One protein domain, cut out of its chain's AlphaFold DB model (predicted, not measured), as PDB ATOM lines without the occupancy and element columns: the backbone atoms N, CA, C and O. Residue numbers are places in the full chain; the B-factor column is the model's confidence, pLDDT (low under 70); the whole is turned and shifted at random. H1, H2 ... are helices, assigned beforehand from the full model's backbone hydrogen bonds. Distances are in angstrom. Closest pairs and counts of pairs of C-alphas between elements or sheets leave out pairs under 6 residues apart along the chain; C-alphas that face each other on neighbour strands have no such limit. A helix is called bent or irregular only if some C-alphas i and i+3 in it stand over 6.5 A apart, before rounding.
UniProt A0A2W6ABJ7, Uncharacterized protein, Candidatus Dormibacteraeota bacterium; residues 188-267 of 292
ATOM      1  N   THR A 188     123.803  95.259  80.557       96.62
ATOM      2  CA  THR A 188     122.716  94.385  81.020       96.62
ATOM      3  C   THR A 188     121.953  94.980  82.201       96.62
ATOM      4  O   THR A 188     120.738  94.794  82.288       96.62
ATOM      5  N   TYR A 189     122.612  95.794  83.023       96.38
ATOM      6  CA  TYR A 189     121.998  96.592  84.079       96.38
ATOM      7  C   TYR A 189     121.015  97.616  83.495       96.38
ATOM      8  O   TYR A 189     119.859  97.664  83.915       96.38
ATOM      9  N   ALA A 190     121.413  98.380  82.471       96.62
ATOM     10  CA  ALA A 190     120.511  99.329  81.808       96.62
ATOM     11  C   ALA A 190     119.318  98.620  81.136       96.62
ATOM     12  O   ALA A 190     118.181  99.098  81.189       96.62
ATOM     13  N   ALA A 191     119.548  97.446  80.535       95.75
ATOM     14  CA  ALA A 191     118.472  96.620  79.988       95.75
ATOM     15  C   ALA A 191     117.496  96.150  81.083       95.75
ATOM     16  O   ALA A 191     116.280  96.216  80.896       95.75
ATOM     17  N   ARG A 192     118.012  95.728  82.244       96.62
ATOM     18  CA  ARG A 192     117.214  95.351  83.418       96.62
ATOM     19  C   ARG A 192     116.351  96.511  83.905       96.62
ATOM     20  O   ARG A 192     115.159  96.307  84.120       96.62
ATOM     21  N   GLU A 193     116.908  97.714  84.043       96.50
ATOM     22  CA  GLU A 193     116.144  98.906  84.441       96.50
ATOM     23  C   GLU A 193     115.000  99.199  83.470       96.50
ATOM     24  O   GLU A 193     113.862  99.400  83.897       96.50
ATOM     25  N   ALA A 194     115.272  99.140  82.164       96.19
ATOM     26  CA  ALA A 194     114.248  99.330  81.144       96.19
ATOM     27  C   ALA A 194     113.136  98.272  81.244       96.19
ATOM     28  O   ALA A 194     111.953  98.610  81.191       96.19
ATOM     29  N   ILE A 195     113.490  97.000  81.437       94.56
ATOM     30  CA  ILE A 195     112.522  95.907  81.596       94.56
ATOM     31  C   ILE A 195     111.698  96.081  82.878       94.56
ATOM     32  O   ILE A 195     110.481  95.892  82.859       94.56
ATOM     33  N   PHE A 196     112.323  96.484  83.985       95.50
ATOM     34  CA  PHE A 196     111.629  96.703  85.254       95.50
ATOM     35  C   PHE A 196     110.664  97.889  85.162       95.50
ATOM     36  O   PHE A 196     109.518  97.785  85.600       95.50
ATOM     37  N   ALA A 197     111.086  98.983  84.528       95.75
ATOM     38  CA  ALA A 197     110.237 100.128  84.221       95.75
ATOM     39  C   ALA A 197     109.033  99.733  83.351       95.75
ATOM     40  O   ALA A 197     107.897 100.094  83.655       95.75
ATOM     41  N   LEU A 198     109.261  98.942  82.297       94.25
ATOM     42  CA  LEU A 198     108.188  98.423  81.447       94.25
ATOM     43  C   LEU A 198     107.225  97.521  82.224       94.25
ATOM     44  O   LEU A 198     106.022  97.615  82.010       94.25
ATOM     45  N   SER A 199     107.718  96.708  83.161       93.75
ATOM     46  CA  SER A 199     106.860  95.897  84.031       93.75
ATOM     47  C   SER A 199     105.973  96.755  84.941       93.75
ATOM     48  O   SER A 199     104.826  96.393  85.189       93.75
ATOM     49  N   ARG A 200     106.452  97.920  85.402       94.06
ATOM     50  CA  ARG A 200     105.610  98.879  86.141       94.06
ATOM     51  C   ARG A 200     104.531  99.497  85.260       94.06
ATOM     52  O   ARG A 200     103.381  99.560  85.672       94.06
ATOM     53  N   ILE A 201     104.879  99.881  84.033       94.94
ATOM     54  CA  ILE A 201     103.898 100.380  83.058       94.94
ATOM     55  C   ILE A 201     102.852  99.300  82.747       94.94
ATOM     56  O   ILE A 201     101.664  99.601  82.677       94.94
ATOM     57  N   GLU A 202     103.276  98.045  82.591       93.81
ATOM     58  CA  GLU A 202     102.388  96.905  82.353       93.81
ATOM     59  C   GLU A 202     101.349  96.759  83.474       93.81
ATOM     60  O   GLU A 202     100.166  96.615  83.177       93.81
ATOM     61  N   GLN A 203     101.774  96.863  84.740       93.44
ATOM     62  CA  GLN A 203     100.897  96.766  85.915       93.44
ATOM     63  C   GLN A 203      99.791  97.829  85.938       93.44
ATOM     64  O   GLN A 203      98.705  97.563  86.445       93.44
ATOM     65  N   GLU A 204     100.059  99.026  85.415       94.50
ATOM     66  CA  GLU A 204      99.087 100.124  85.393       94.50
ATOM     67  C   GLU A 204      98.213 100.122  84.134       94.50
ATOM     68  O   GLU A 204      97.039 100.488  84.182       94.50
ATOM     69  N   TRP A 205      98.786  99.745  82.990       92.94
ATOM     70  CA  TRP A 205      98.123  99.879  81.697       92.94
ATOM     71  C   TRP A 205      97.314  98.632  81.324       92.94
ATOM     72  O   TRP A 205      96.207  98.740  80.791       92.94
ATOM     73  N   ILE A 206      97.839  97.438  81.586       90.88
ATOM     74  CA  ILE A 206      97.209  96.199  81.136       90.88
ATOM     75  C   ILE A 206      96.184  95.736  82.172       90.88
ATOM     76  O   ILE A 206      96.533  95.282  83.255       90.88
ATOM     77  N   THR A 207      94.901  95.837  81.821       92.12
ATOM     78  CA  THR A 207      93.777  95.474  82.705       92.12
ATOM     79  C   THR A 207      92.900  94.350  82.154       92.12
ATOM     80  O   THR A 207      92.087  93.789  82.882       92.12
ATOM     81  N   ASP A 208      93.070  93.996  80.880       93.38
ATOM     82  CA  ASP A 208      92.200  93.083  80.132       93.38
ATOM     83  C   ASP A 208      92.810  91.692  79.886       93.38
ATOM     84  O   ASP A 208      92.173  90.830  79.278       93.38
ATOM     85  N   ARG A 209      94.037  91.447  80.359       90.19
ATOM     86  CA  ARG A 209      94.765  90.177  80.201       90.19
ATOM     87  C   ARG A 209      95.783  89.961  81.330       90.19
ATOM     88  O   ARG A 209      96.122  90.921  82.022       90.19
ATOM     89  N   PRO A 210      96.291  88.728  81.522       91.12
ATOM     90  CA  PRO A 210      97.296  88.449  82.546       91.12
ATOM     91  C   PRO A 210      98.588  89.246  82.341       91.12
ATOM     92  O   PRO A 210      99.071  89.369  81.216       91.12
ATOM     93  N   LEU A 211      99.164  89.726  83.445       91.69
ATOM     94  CA  LEU A 211     100.460  90.405  83.462       91.69
ATOM     95  C   LEU A 211     101.613  89.405  83.304       91.69
ATOM     96  O   LEU A 211     101.527  88.253  83.742       91.69
ATOM     97  N   SER A 212     102.735  89.862  82.751       90.88
ATOM     98  CA  SER A 212     103.949  89.057  82.608       90.88
ATOM     99  C   SER A 212     104.523  88.604  83.957       90.88
ATOM    100  O   SER A 212     105.066  87.496  84.051       90.88
ATOM    101  N   ASN A 213     104.395  89.457  84.988       92.88
ATOM    102  CA  ASN A 213     105.032  89.335  86.305       92.88
ATOM    103  C   ASN A 213     106.547  89.097  86.218       92.88
ATOM    104  O   ASN A 213     107.124  88.367  87.025       92.88
ATOM    105  N   ILE A 214     107.203  89.709  85.227       93.19
ATOM    106  CA  ILE A 214     108.601  89.425  84.893       93.19
ATOM    107  C   ILE A 214     109.569  89.647  86.063       93.19
ATOM    108  O   ILE A 214     110.417  88.798  86.317       93.19
ATOM    109  N   CYS A 215     109.403  90.728  86.830       94.25
ATOM    110  CA  CYS A 215     110.261  91.015  87.983       94.25
ATOM    111  C   CYS A 215     110.114  89.968  89.098       94.25
ATOM    112  O   CYS A 215     111.099  89.632  89.748       94.25
ATOM    113  N   GLN A 216     108.899  89.452  89.315       94.12
ATOM    114  CA  GLN A 216     108.642  88.406  90.306       94.12
ATOM    115  C   GLN A 216     109.250  87.078  89.851       94.12
ATOM    116  O   GLN A 216     109.990  86.461  90.608       94.12
ATOM    117  N   LYS A 217     108.999  86.674  88.601       94.12
ATOM    118  CA  LYS A 217     109.540  85.429  88.035       94.12
ATOM    119  C   LYS A 217     111.069  85.404  88.040       94.12
ATOM    120  O   LYS A 217     111.658  84.363  88.303       94.12
ATOM    121  N   LEU A 218     111.711  86.542  87.765       94.56
ATOM    122  CA  LEU A 218     113.165  86.681  87.874       94.56
ATOM    123  C   LEU A 218     113.654  86.480  89.311       94.56
ATOM    124  O   LEU A 218     114.605  85.736  89.518       94.56
ATOM    125  N   ASP A 219     113.010  87.107  90.298       95.56
ATOM    126  CA  ASP A 219     113.393  86.964  91.709       95.56
ATOM    127  C   ASP A 219     113.199  85.516  92.199       95.56
ATOM    128  O   ASP A 219     114.091  84.955  92.828       95.56
ATOM    129  N   GLU A 220     112.087  84.873  91.830       95.56
ATOM    130  CA  GLU A 220     111.820  83.453  92.106       95.56
ATOM    131  C   GLU A 220     112.880  82.536  91.480       95.56
ATOM    132  O   GLU A 220     113.389  81.633  92.141       95.56
ATOM    133  N   LEU A 221     113.256  82.790  90.224       95.12
ATOM    134  CA  LEU A 221     114.280  82.021  89.522       95.12
ATOM    135  C   LEU A 221     115.664  82.196  90.164       95.12
ATOM    136  O   LEU A 221     116.387  81.217  90.346       95.12
ATOM    137  N   MET A 222     116.023  83.425  90.539       96.62
ATOM    138  CA  MET A 222     117.271  83.693  91.252       96.62
ATOM    139  C   MET A 222     117.296  82.994  92.615       96.62
ATOM    140  O   MET A 222     118.330  82.444  92.987       96.62
ATOM    141  N   LEU A 223     116.184  82.981  93.353       96.44
ATOM    142  CA  LEU A 223     116.076  82.259  94.625       96.44
ATOM    143  C   LEU A 223     116.182  80.740  94.444       96.44
ATOM    144  O   LEU A 223     116.827  80.078  95.254       96.44
ATOM    145  N   ALA A 224     115.578  80.192  93.387       96.12
ATOM    146  CA  ALA A 224     115.632  78.764  93.089       96.12
ATOM    147  C   ALA A 224     117.041  78.295  92.688       96.12
ATOM    148  O   ALA A 224     117.431  77.177  93.012       96.12
ATOM    149  N   ASN A 225     117.809  79.152  92.010       95.44
ATOM    150  CA  ASN A 225     119.124  78.824  91.463       95.44
ATOM    151  C   ASN A 225     120.209  79.788  91.977       95.44
ATOM    152  O   ASN A 225     120.780  80.521  91.181       95.44
ATOM    153  N   PRO A 226     120.565  79.800  93.274       95.94
ATOM    154  CA  PRO A 226     121.375  80.871  93.869       95.94
ATOM    155  C   PRO A 226     122.852  80.910  93.425       95.94
ATOM    156  O   PRO A 226     123.561  81.880  93.702       95.94
ATOM    157  N   GLY A 227     123.328  79.893  92.695       95.38
ATOM    158  CA  GLY A 227     124.744  79.687  92.367       95.38
ATOM    159  C   GLY A 227     125.440  80.849  91.647       95.38
ATOM    160  O   GLY A 227     126.650  81.011  91.791       95.38
ATOM    161  N   TYR A 228     124.710  81.700  90.916       93.62
ATOM    162  CA  TYR A 228     125.326  82.855  90.249       93.62
ATOM    163  C   TYR A 228     125.440  84.111  91.119       93.62
ATOM    164  O   TYR A 228     126.150  85.027  90.702       93.62
ATOM    165  N   TRP A 229     124.771  84.202  92.275       94.62
ATOM    166  CA  TRP A 229     124.723  85.440  93.071       94.62
ATOM    167  C   TRP A 229     125.013  85.276  94.569       94.62
ATOM    168  O   TRP A 229     125.432  86.254  95.179       94.62
ATOM    169  N   ASP A 230     124.838  84.089  95.158       94.31
ATOM    170  CA  ASP A 230     124.904  83.868  96.617       94.31
ATOM    171  C   ASP A 230     126.205  84.378  97.253       94.31
ATOM    172  O   ASP A 230     126.170  85.130  98.220       94.31
ATOM    173  N   GLN A 231     127.344  84.065  96.629       91.75
ATOM    174  CA  GLN A 231     128.679  84.487  97.072       91.75
ATOM    175  C   GLN A 231     128.989  85.982  96.867       91.75
ATOM    176  O   GLN A 231     130.060  86.431  97.254       91.75
ATOM    177  N   TYR A 232     128.103  86.740  96.214       89.62
ATOM    178  CA  TYR A 232     128.308  88.163  95.908       89.62
ATOM    179  C   TYR A 232     127.414  89.086  96.740       89.62
ATOM    180  O   TYR A 232     127.736  90.262  96.888       89.62
ATOM    181  N   TYR A 233     126.271  88.595  97.235       91.81
ATOM    182  CA  TYR A 233     125.286  89.405  97.954       91.81
ATOM    183  C   TYR A 233     125.167  88.951  99.406       91.81
ATOM    184  O   TYR A 233     124.576  87.909  99.707       91.81
ATOM    185  N   PHE A 234     125.696  89.788 100.293       88.69
ATOM    186  CA  PHE A 234     125.726  89.585 101.737       88.69
ATOM    187  C   PHE A 234     124.645  90.416 102.439       88.69
ATOM    188  O   PHE A 234     123.917  91.171 101.791       88.69
ATOM    189  N   GLY A 235     124.555  90.269 103.760       91.19
ATOM    190  CA  GLY A 235     123.579  90.980 104.582       91.19
ATOM    191  C   GLY A 235     122.333  90.156 104.887       91.19
ATOM    192  O   GLY A 235     122.313  88.934 104.709       91.19
ATOM    193  N   ASP A 236     121.304  90.830 105.385       93.94
ATOM    194  CA  ASP A 236     120.021  90.213 105.707       93.94
ATOM    195  C   ASP A 236     119.171  89.904 104.456       93.94
ATOM    196  O   ASP A 236     119.519  90.229 103.317       93.94
ATOM    197  N   ASP A 237     118.031  89.233 104.647       94.12
ATOM    198  CA  ASP A 237     117.161  88.831 103.537       94.12
ATOM    199  C   ASP A 237     116.630  90.023 102.722       94.12
ATOM    200  O   ASP A 237     116.398  89.890 101.514       94.12
ATOM    201  N   VAL A 238     116.453  91.189 103.351       95.25
ATOM    202  CA  VAL A 238     115.977  92.411 102.692       95.25
ATOM    203  C   VAL A 238     117.092  93.007 101.841       95.25
ATOM    204  O   VAL A 238     116.872  93.298 100.663       95.25
ATOM    205  N   GLU A 239     118.295  93.133 102.397       94.31
ATOM    206  CA  GLU A 239     119.488  93.612 101.695       94.31
ATOM    207  C   GLU A 239     119.791  92.734 100.480       94.31
ATOM    208  O   GLU A 239     119.951  93.233  99.363       94.31
ATOM    209  N   ARG A 240     119.749  91.410 100.651       95.31
ATOM    210  CA  ARG A 240     119.973  90.450  99.562       95.31
ATOM    211  C   ARG A 240     118.871  90.518  98.506       95.31
ATOM    212  O   ARG A 240     119.167  90.432  97.313       95.31
ATOM    213  N   ALA A 241     117.610  90.708  98.900       95.44
ATOM    214  CA  ALA A 241     116.504  90.891  97.956       95.44
ATOM    215  C   ALA A 241     116.621  92.185  97.138       95.44
ATOM    216  O   ALA A 241     116.267  92.199  95.955       95.44
ATOM    217  N   LEU A 242     117.135  93.262  97.736       95.56
ATOM    218  CA  LEU A 242     117.447  94.500  97.023       95.56
ATOM    219  C   LEU A 242     118.655  94.319  96.099       95.56
ATOM    220  O   LEU A 242     118.586  94.714  94.935       95.56
ATOM    221  N   ALA A 243     119.720  93.663  96.563       95.44
ATOM    222  CA  ALA A 243     120.922  93.414  95.772       95.44
ATOM    223  C   ALA A 243     120.619  92.602  94.502       95.44
ATOM    224  O   ALA A 243     121.060  92.981  93.419       95.44
ATOM    225  N   ARG A 244     119.770  91.566  94.583       96.31
ATOM    226  CA  ARG A 244     119.322  90.809  93.396       96.31
ATOM    227  C   ARG A 244     118.660  91.677  92.324       96.31
ATOM    228  O   ARG A 244     118.719  91.336  91.147       96.31
ATOM    229  N   LYS A 245     118.038  92.790  92.719       95.38
ATOM    230  CA  LYS A 245     117.290  93.682  91.823       95.38
ATOM    231  C   LYS A 245     118.111  94.863  91.332       95.38
ATOM    232  O   LYS A 245     117.885  95.300  90.209       95.38
ATOM    233  N   TYR A 246     119.005  95.387  92.165       95.81
ATOM    234  CA  TYR A 246     119.576  96.721  91.971       95.81
ATOM    235  C   TYR A 246     121.099  96.782  92.058       95.81
ATOM    236  O   TYR A 246     121.667  97.829  91.789       95.81
ATOM    237  N   SER A 247     121.775  95.681  92.380       95.50
ATOM    238  CA  SER A 247     123.231  95.676  92.492       95.50
ATOM    239  C   SER A 247     123.937  95.995  91.167       95.50
ATOM    240  O   SER A 247     123.536  95.481  90.114       95.50
ATOM    241  N   PHE A 248     125.029  96.769  91.233       94.06
ATOM    242  CA  PHE A 248     125.927  97.044  90.098       94.06
ATOM    243  C   PHE A 248     126.721  95.811  89.643       94.06
ATOM    244  O   PHE A 248     127.099  95.709  88.483       94.06
ATOM    245  N   SER A 249     126.882  94.786  90.487       92.75
ATOM    246  CA  SER A 249     127.482  93.516  90.051       92.75
ATOM    247  C   SER A 249     126.624  92.776  89.014       92.75
ATOM    248  O   SER A 249     127.102  91.823  88.395       92.75
ATOM    249  N   ASP A 250     125.351  93.169  88.870       96.00
ATOM    250  CA  ASP A 250     124.377  92.717  87.872       96.00
ATOM    251  C   ASP A 250     124.326  91.193  87.674       96.00
ATOM    252  O   ASP A 250     124.312  90.672  86.557       96.00
ATOM    253  N   ARG A 251     124.324  90.431  88.776       96.19
ATOM    254  CA  ARG A 251     124.311  88.958  88.726       96.19
ATOM    255  C   ARG A 251     123.001  88.408  88.152       96.19
ATOM    256  O   ARG A 251     122.967  87.266  87.702       96.19
ATOM    257  N   LEU A 252     121.952  89.231  88.091       95.56
ATOM    258  CA  LEU A 252     120.697  88.920  87.408       95.56
ATOM    259  C   LEU A 252     120.914  88.584  85.920       95.56
ATOM    260  O   LEU A 252     120.169  87.771  85.374       95.56
ATOM    261  N   ARG A 253     121.965  89.114  85.269       95.94
ATOM    262  CA  ARG A 253     122.218  88.878  83.835       95.94
ATOM    263  C   ARG A 253     122.309  87.405  83.432       95.94
ATOM    264  O   ARG A 253     121.974  87.065  82.301       95.94
ATOM    265  N   TYR A 254     122.740  86.541  84.352       95.50
ATOM    266  CA  TYR A 254     122.874  85.102  84.112       95.50
ATOM    267  C   TYR A 254     121.523  84.379  84.014       95.50
ATOM    268  O   TYR A 254     121.478  83.262  83.517       95.50
ATOM    269  N   TYR A 255     120.428  85.021  84.429       95.00
ATOM    270  CA  TYR A 255     119.087  84.434  84.465       95.00
ATOM    271  C   TYR A 255     118.212  84.844  83.272       95.00
ATOM    272  O   TYR A 255     117.134  84.284  83.078       95.00
ATOM    273  N   TRP A 256     118.660  85.793  82.439       91.94
ATOM    274  CA  TRP A 256     117.933  86.179  81.223       91.94
ATOM    275  C   TRP A 256     117.686  85.009  80.252       91.94
ATOM    276  O   TRP A 256     116.561  84.909  79.754       91.94
ATOM    277  N   PRO A 257     118.660  84.112  79.980       89.44
ATOM    278  CA  PRO A 257     118.434  82.982  79.075       89.44
ATOM    279  C   PRO A 257     117.369  82.005  79.589       89.44
ATOM    280  O   PRO A 257     116.545  81.516  78.813       89.44
ATOM    281  N   ASP A 258     117.353  81.761  80.898       83.56
ATOM    282  CA  ASP A 258     116.436  80.822  81.551       83.56
ATOM    283  C   ASP A 258     115.011  81.383  81.620       83.56
ATOM    284  O   ASP A 258     114.028  80.657  81.450       83.56
ATOM    285  N   LEU A 259     114.881  82.704  81.773       77.50
ATOM    286  CA  LEU A 259     113.593  83.386  81.708       77.50
ATOM    287  C   LEU A 259     112.911  83.193  80.344       77.50
ATOM    288  O   LEU A 259     111.700  82.971  80.282       77.50
ATOM    289  N   GLY A 260     113.682  83.227  79.252       64.31
ATOM    290  CA  GLY A 260     113.174  82.970  77.901       64.31
ATOM    291  C   GLY A 260     112.632  81.547  77.722       64.31
ATOM    292  O   GLY A 260     111.630  81.353  77.034       64.31
ATOM    293  N   GLN A 261     113.243  80.562  78.389       59.28
ATOM    294  CA  GLN A 261     112.864  79.148  78.296       59.28
ATOM    295  C   GLN A 261     111.677  78.782  79.198       59.28
ATOM    296  O   GLN A 261     110.825  77.989  78.797       59.28
ATOM    297  N   HIS A 262     111.582  79.375  80.393       51.94
ATOM    298  CA  HIS A 262     110.575  79.000  81.393       51.94
ATOM    299  C   HIS A 262     109.342  79.914  81.436       51.94
ATOM    300  O   HIS A 262     108.284  79.479  81.889       51.94
ATOM    301  N   ALA A 263     109.435  81.159  80.954       50.28
ATOM    302  CA  ALA A 263     108.340  82.130  81.055       50.28
ATOM    303  C   ALA A 263     107.635  82.444  79.722       50.28
ATOM    304  O   ALA A 263     106.734  83.284  79.715       50.28
ATOM    305  N   GLY A 264     108.035  81.817  78.607       51.31
ATOM    306  CA  GLY A 264     107.504  82.135  77.273       51.31
ATOM    307  C   GLY A 264     107.804  83.574  76.830       51.31
ATOM    308  O   GLY A 264     107.096  84.131  75.993       51.31
ATOM    309  N   TRP A 265     108.822  84.205  77.425       51.28
ATOM    310  CA  TRP A 265     109.200  85.581  77.137       51.28
ATOM    311  C   TRP A 265     110.073  85.632  75.879       51.28
ATOM    312  O   TRP A 265     111.230  85.225  75.887       51.28
ATOM    313  N   THR A 266     109.521  86.151  74.785       51.75
ATOM    314  CA  THR A 266     110.196  86.272  73.480       51.75
ATOM    315  C   THR A 266     110.896  87.626  73.282       51.75
ATOM    316  O   THR A 266     111.071  88.075  72.151       51.75
ATOM    317  N   GLY A 267     111.245  88.328  74.367       51.44
ATOM    318  CA  GLY A 267     111.631  89.742  74.316       51.44
ATOM    319  C   GLY A 267     110.429  90.678  74.104       51.44
ATOM    320  O   GLY A 267     109.287  90.211  74.050       51.44
TER     321      GLY A 267
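What this domain is: This is residues 188 to 267 of the 292 residues of an uncharacterized protein of Candidatus Dormibacteraeota bacterium (UniProt A0A2W6ABJ7). Four helices make a small crossed cluster: H2 and H4 cross almost at right angles to form its core, the long H1 meets H2 with residues near its middle, and H3 lies toward the end where residues 225 to 236 loop out. At the opposite end of the longest axis, residues 204 to 209 stick out, at the far end of H1 and in the link after it. The printed part has 80 residues with four named helices, in the order H1, H2, H3, H4, and no named strand; the class is all helix. It is compact, with a radius of gyration of the C-alphas of 13.0 A, yet elongated in outline, spanning 41 by 24 by 21 A.

How they stand to each other: Begin with H1, residues 188 to 205, which touches H2, residues 214 to 224, with residues 196 to 199 alone. Their closest C-alphas, those of Phe 196 and Cys 215, are 6.5 A apart, and the two run opposite ways at a steep tilt of 55 degrees. Go on to H3, residues 237 to 246, which only just touches H2, with 3 pairs of C-alphas within 8 A, the closest being Asp 219 and Arg 244 at 7.3 A. H1 and H3 are near each other. Then find H4, residues 251 to 262, about perpendicular to H2 at 76 degrees; they touch, closest at the C-alphas of Leu 218 and Leu 259, 7.0 A apart. H3 and H4 touch only at the corner by their link, and only just, with 3 pairs within 8 A; the closest C-alphas are those of Arg 244 and Leu 252, 6.4 A apart. H1 and H4 are close but not clearly touching, with the C-alphas of Thr 188 and Arg 253 closest at 6.2 A. In H1 and H2 every O i to N i+4 pair is within hydrogen-bond range; in H3 5 of 6 are, and in H4 4 of 8.

Where its parts are: Find C-alpha 188 at (122.716, 94.385, 81.020); from there H1 runs 25.2 A to C-alpha 205 at (98.123, 99.879, 81.697). H2 covers 15.2 A and H3 14.2 A. H4 runs 18.5 A to C-alpha 262 at (110.575, 79.000, 81.393), and it is irregular: C-alphas 254 and 257 are 7.0 A apart.

The domain as a whole: Look at Asp 208 and Gln 231 for the two C-alphas farthest apart, at 41.1 A. The link from H2 to H3 is long, 12 residues; that from H1 to H2 is short, and that from H3 to H4 is tight. The printed part has no cut. The mean pLDDT of the printed part is 89.9, and residues 260 to 267, of which 260 to 262 belong to H4, are under 70.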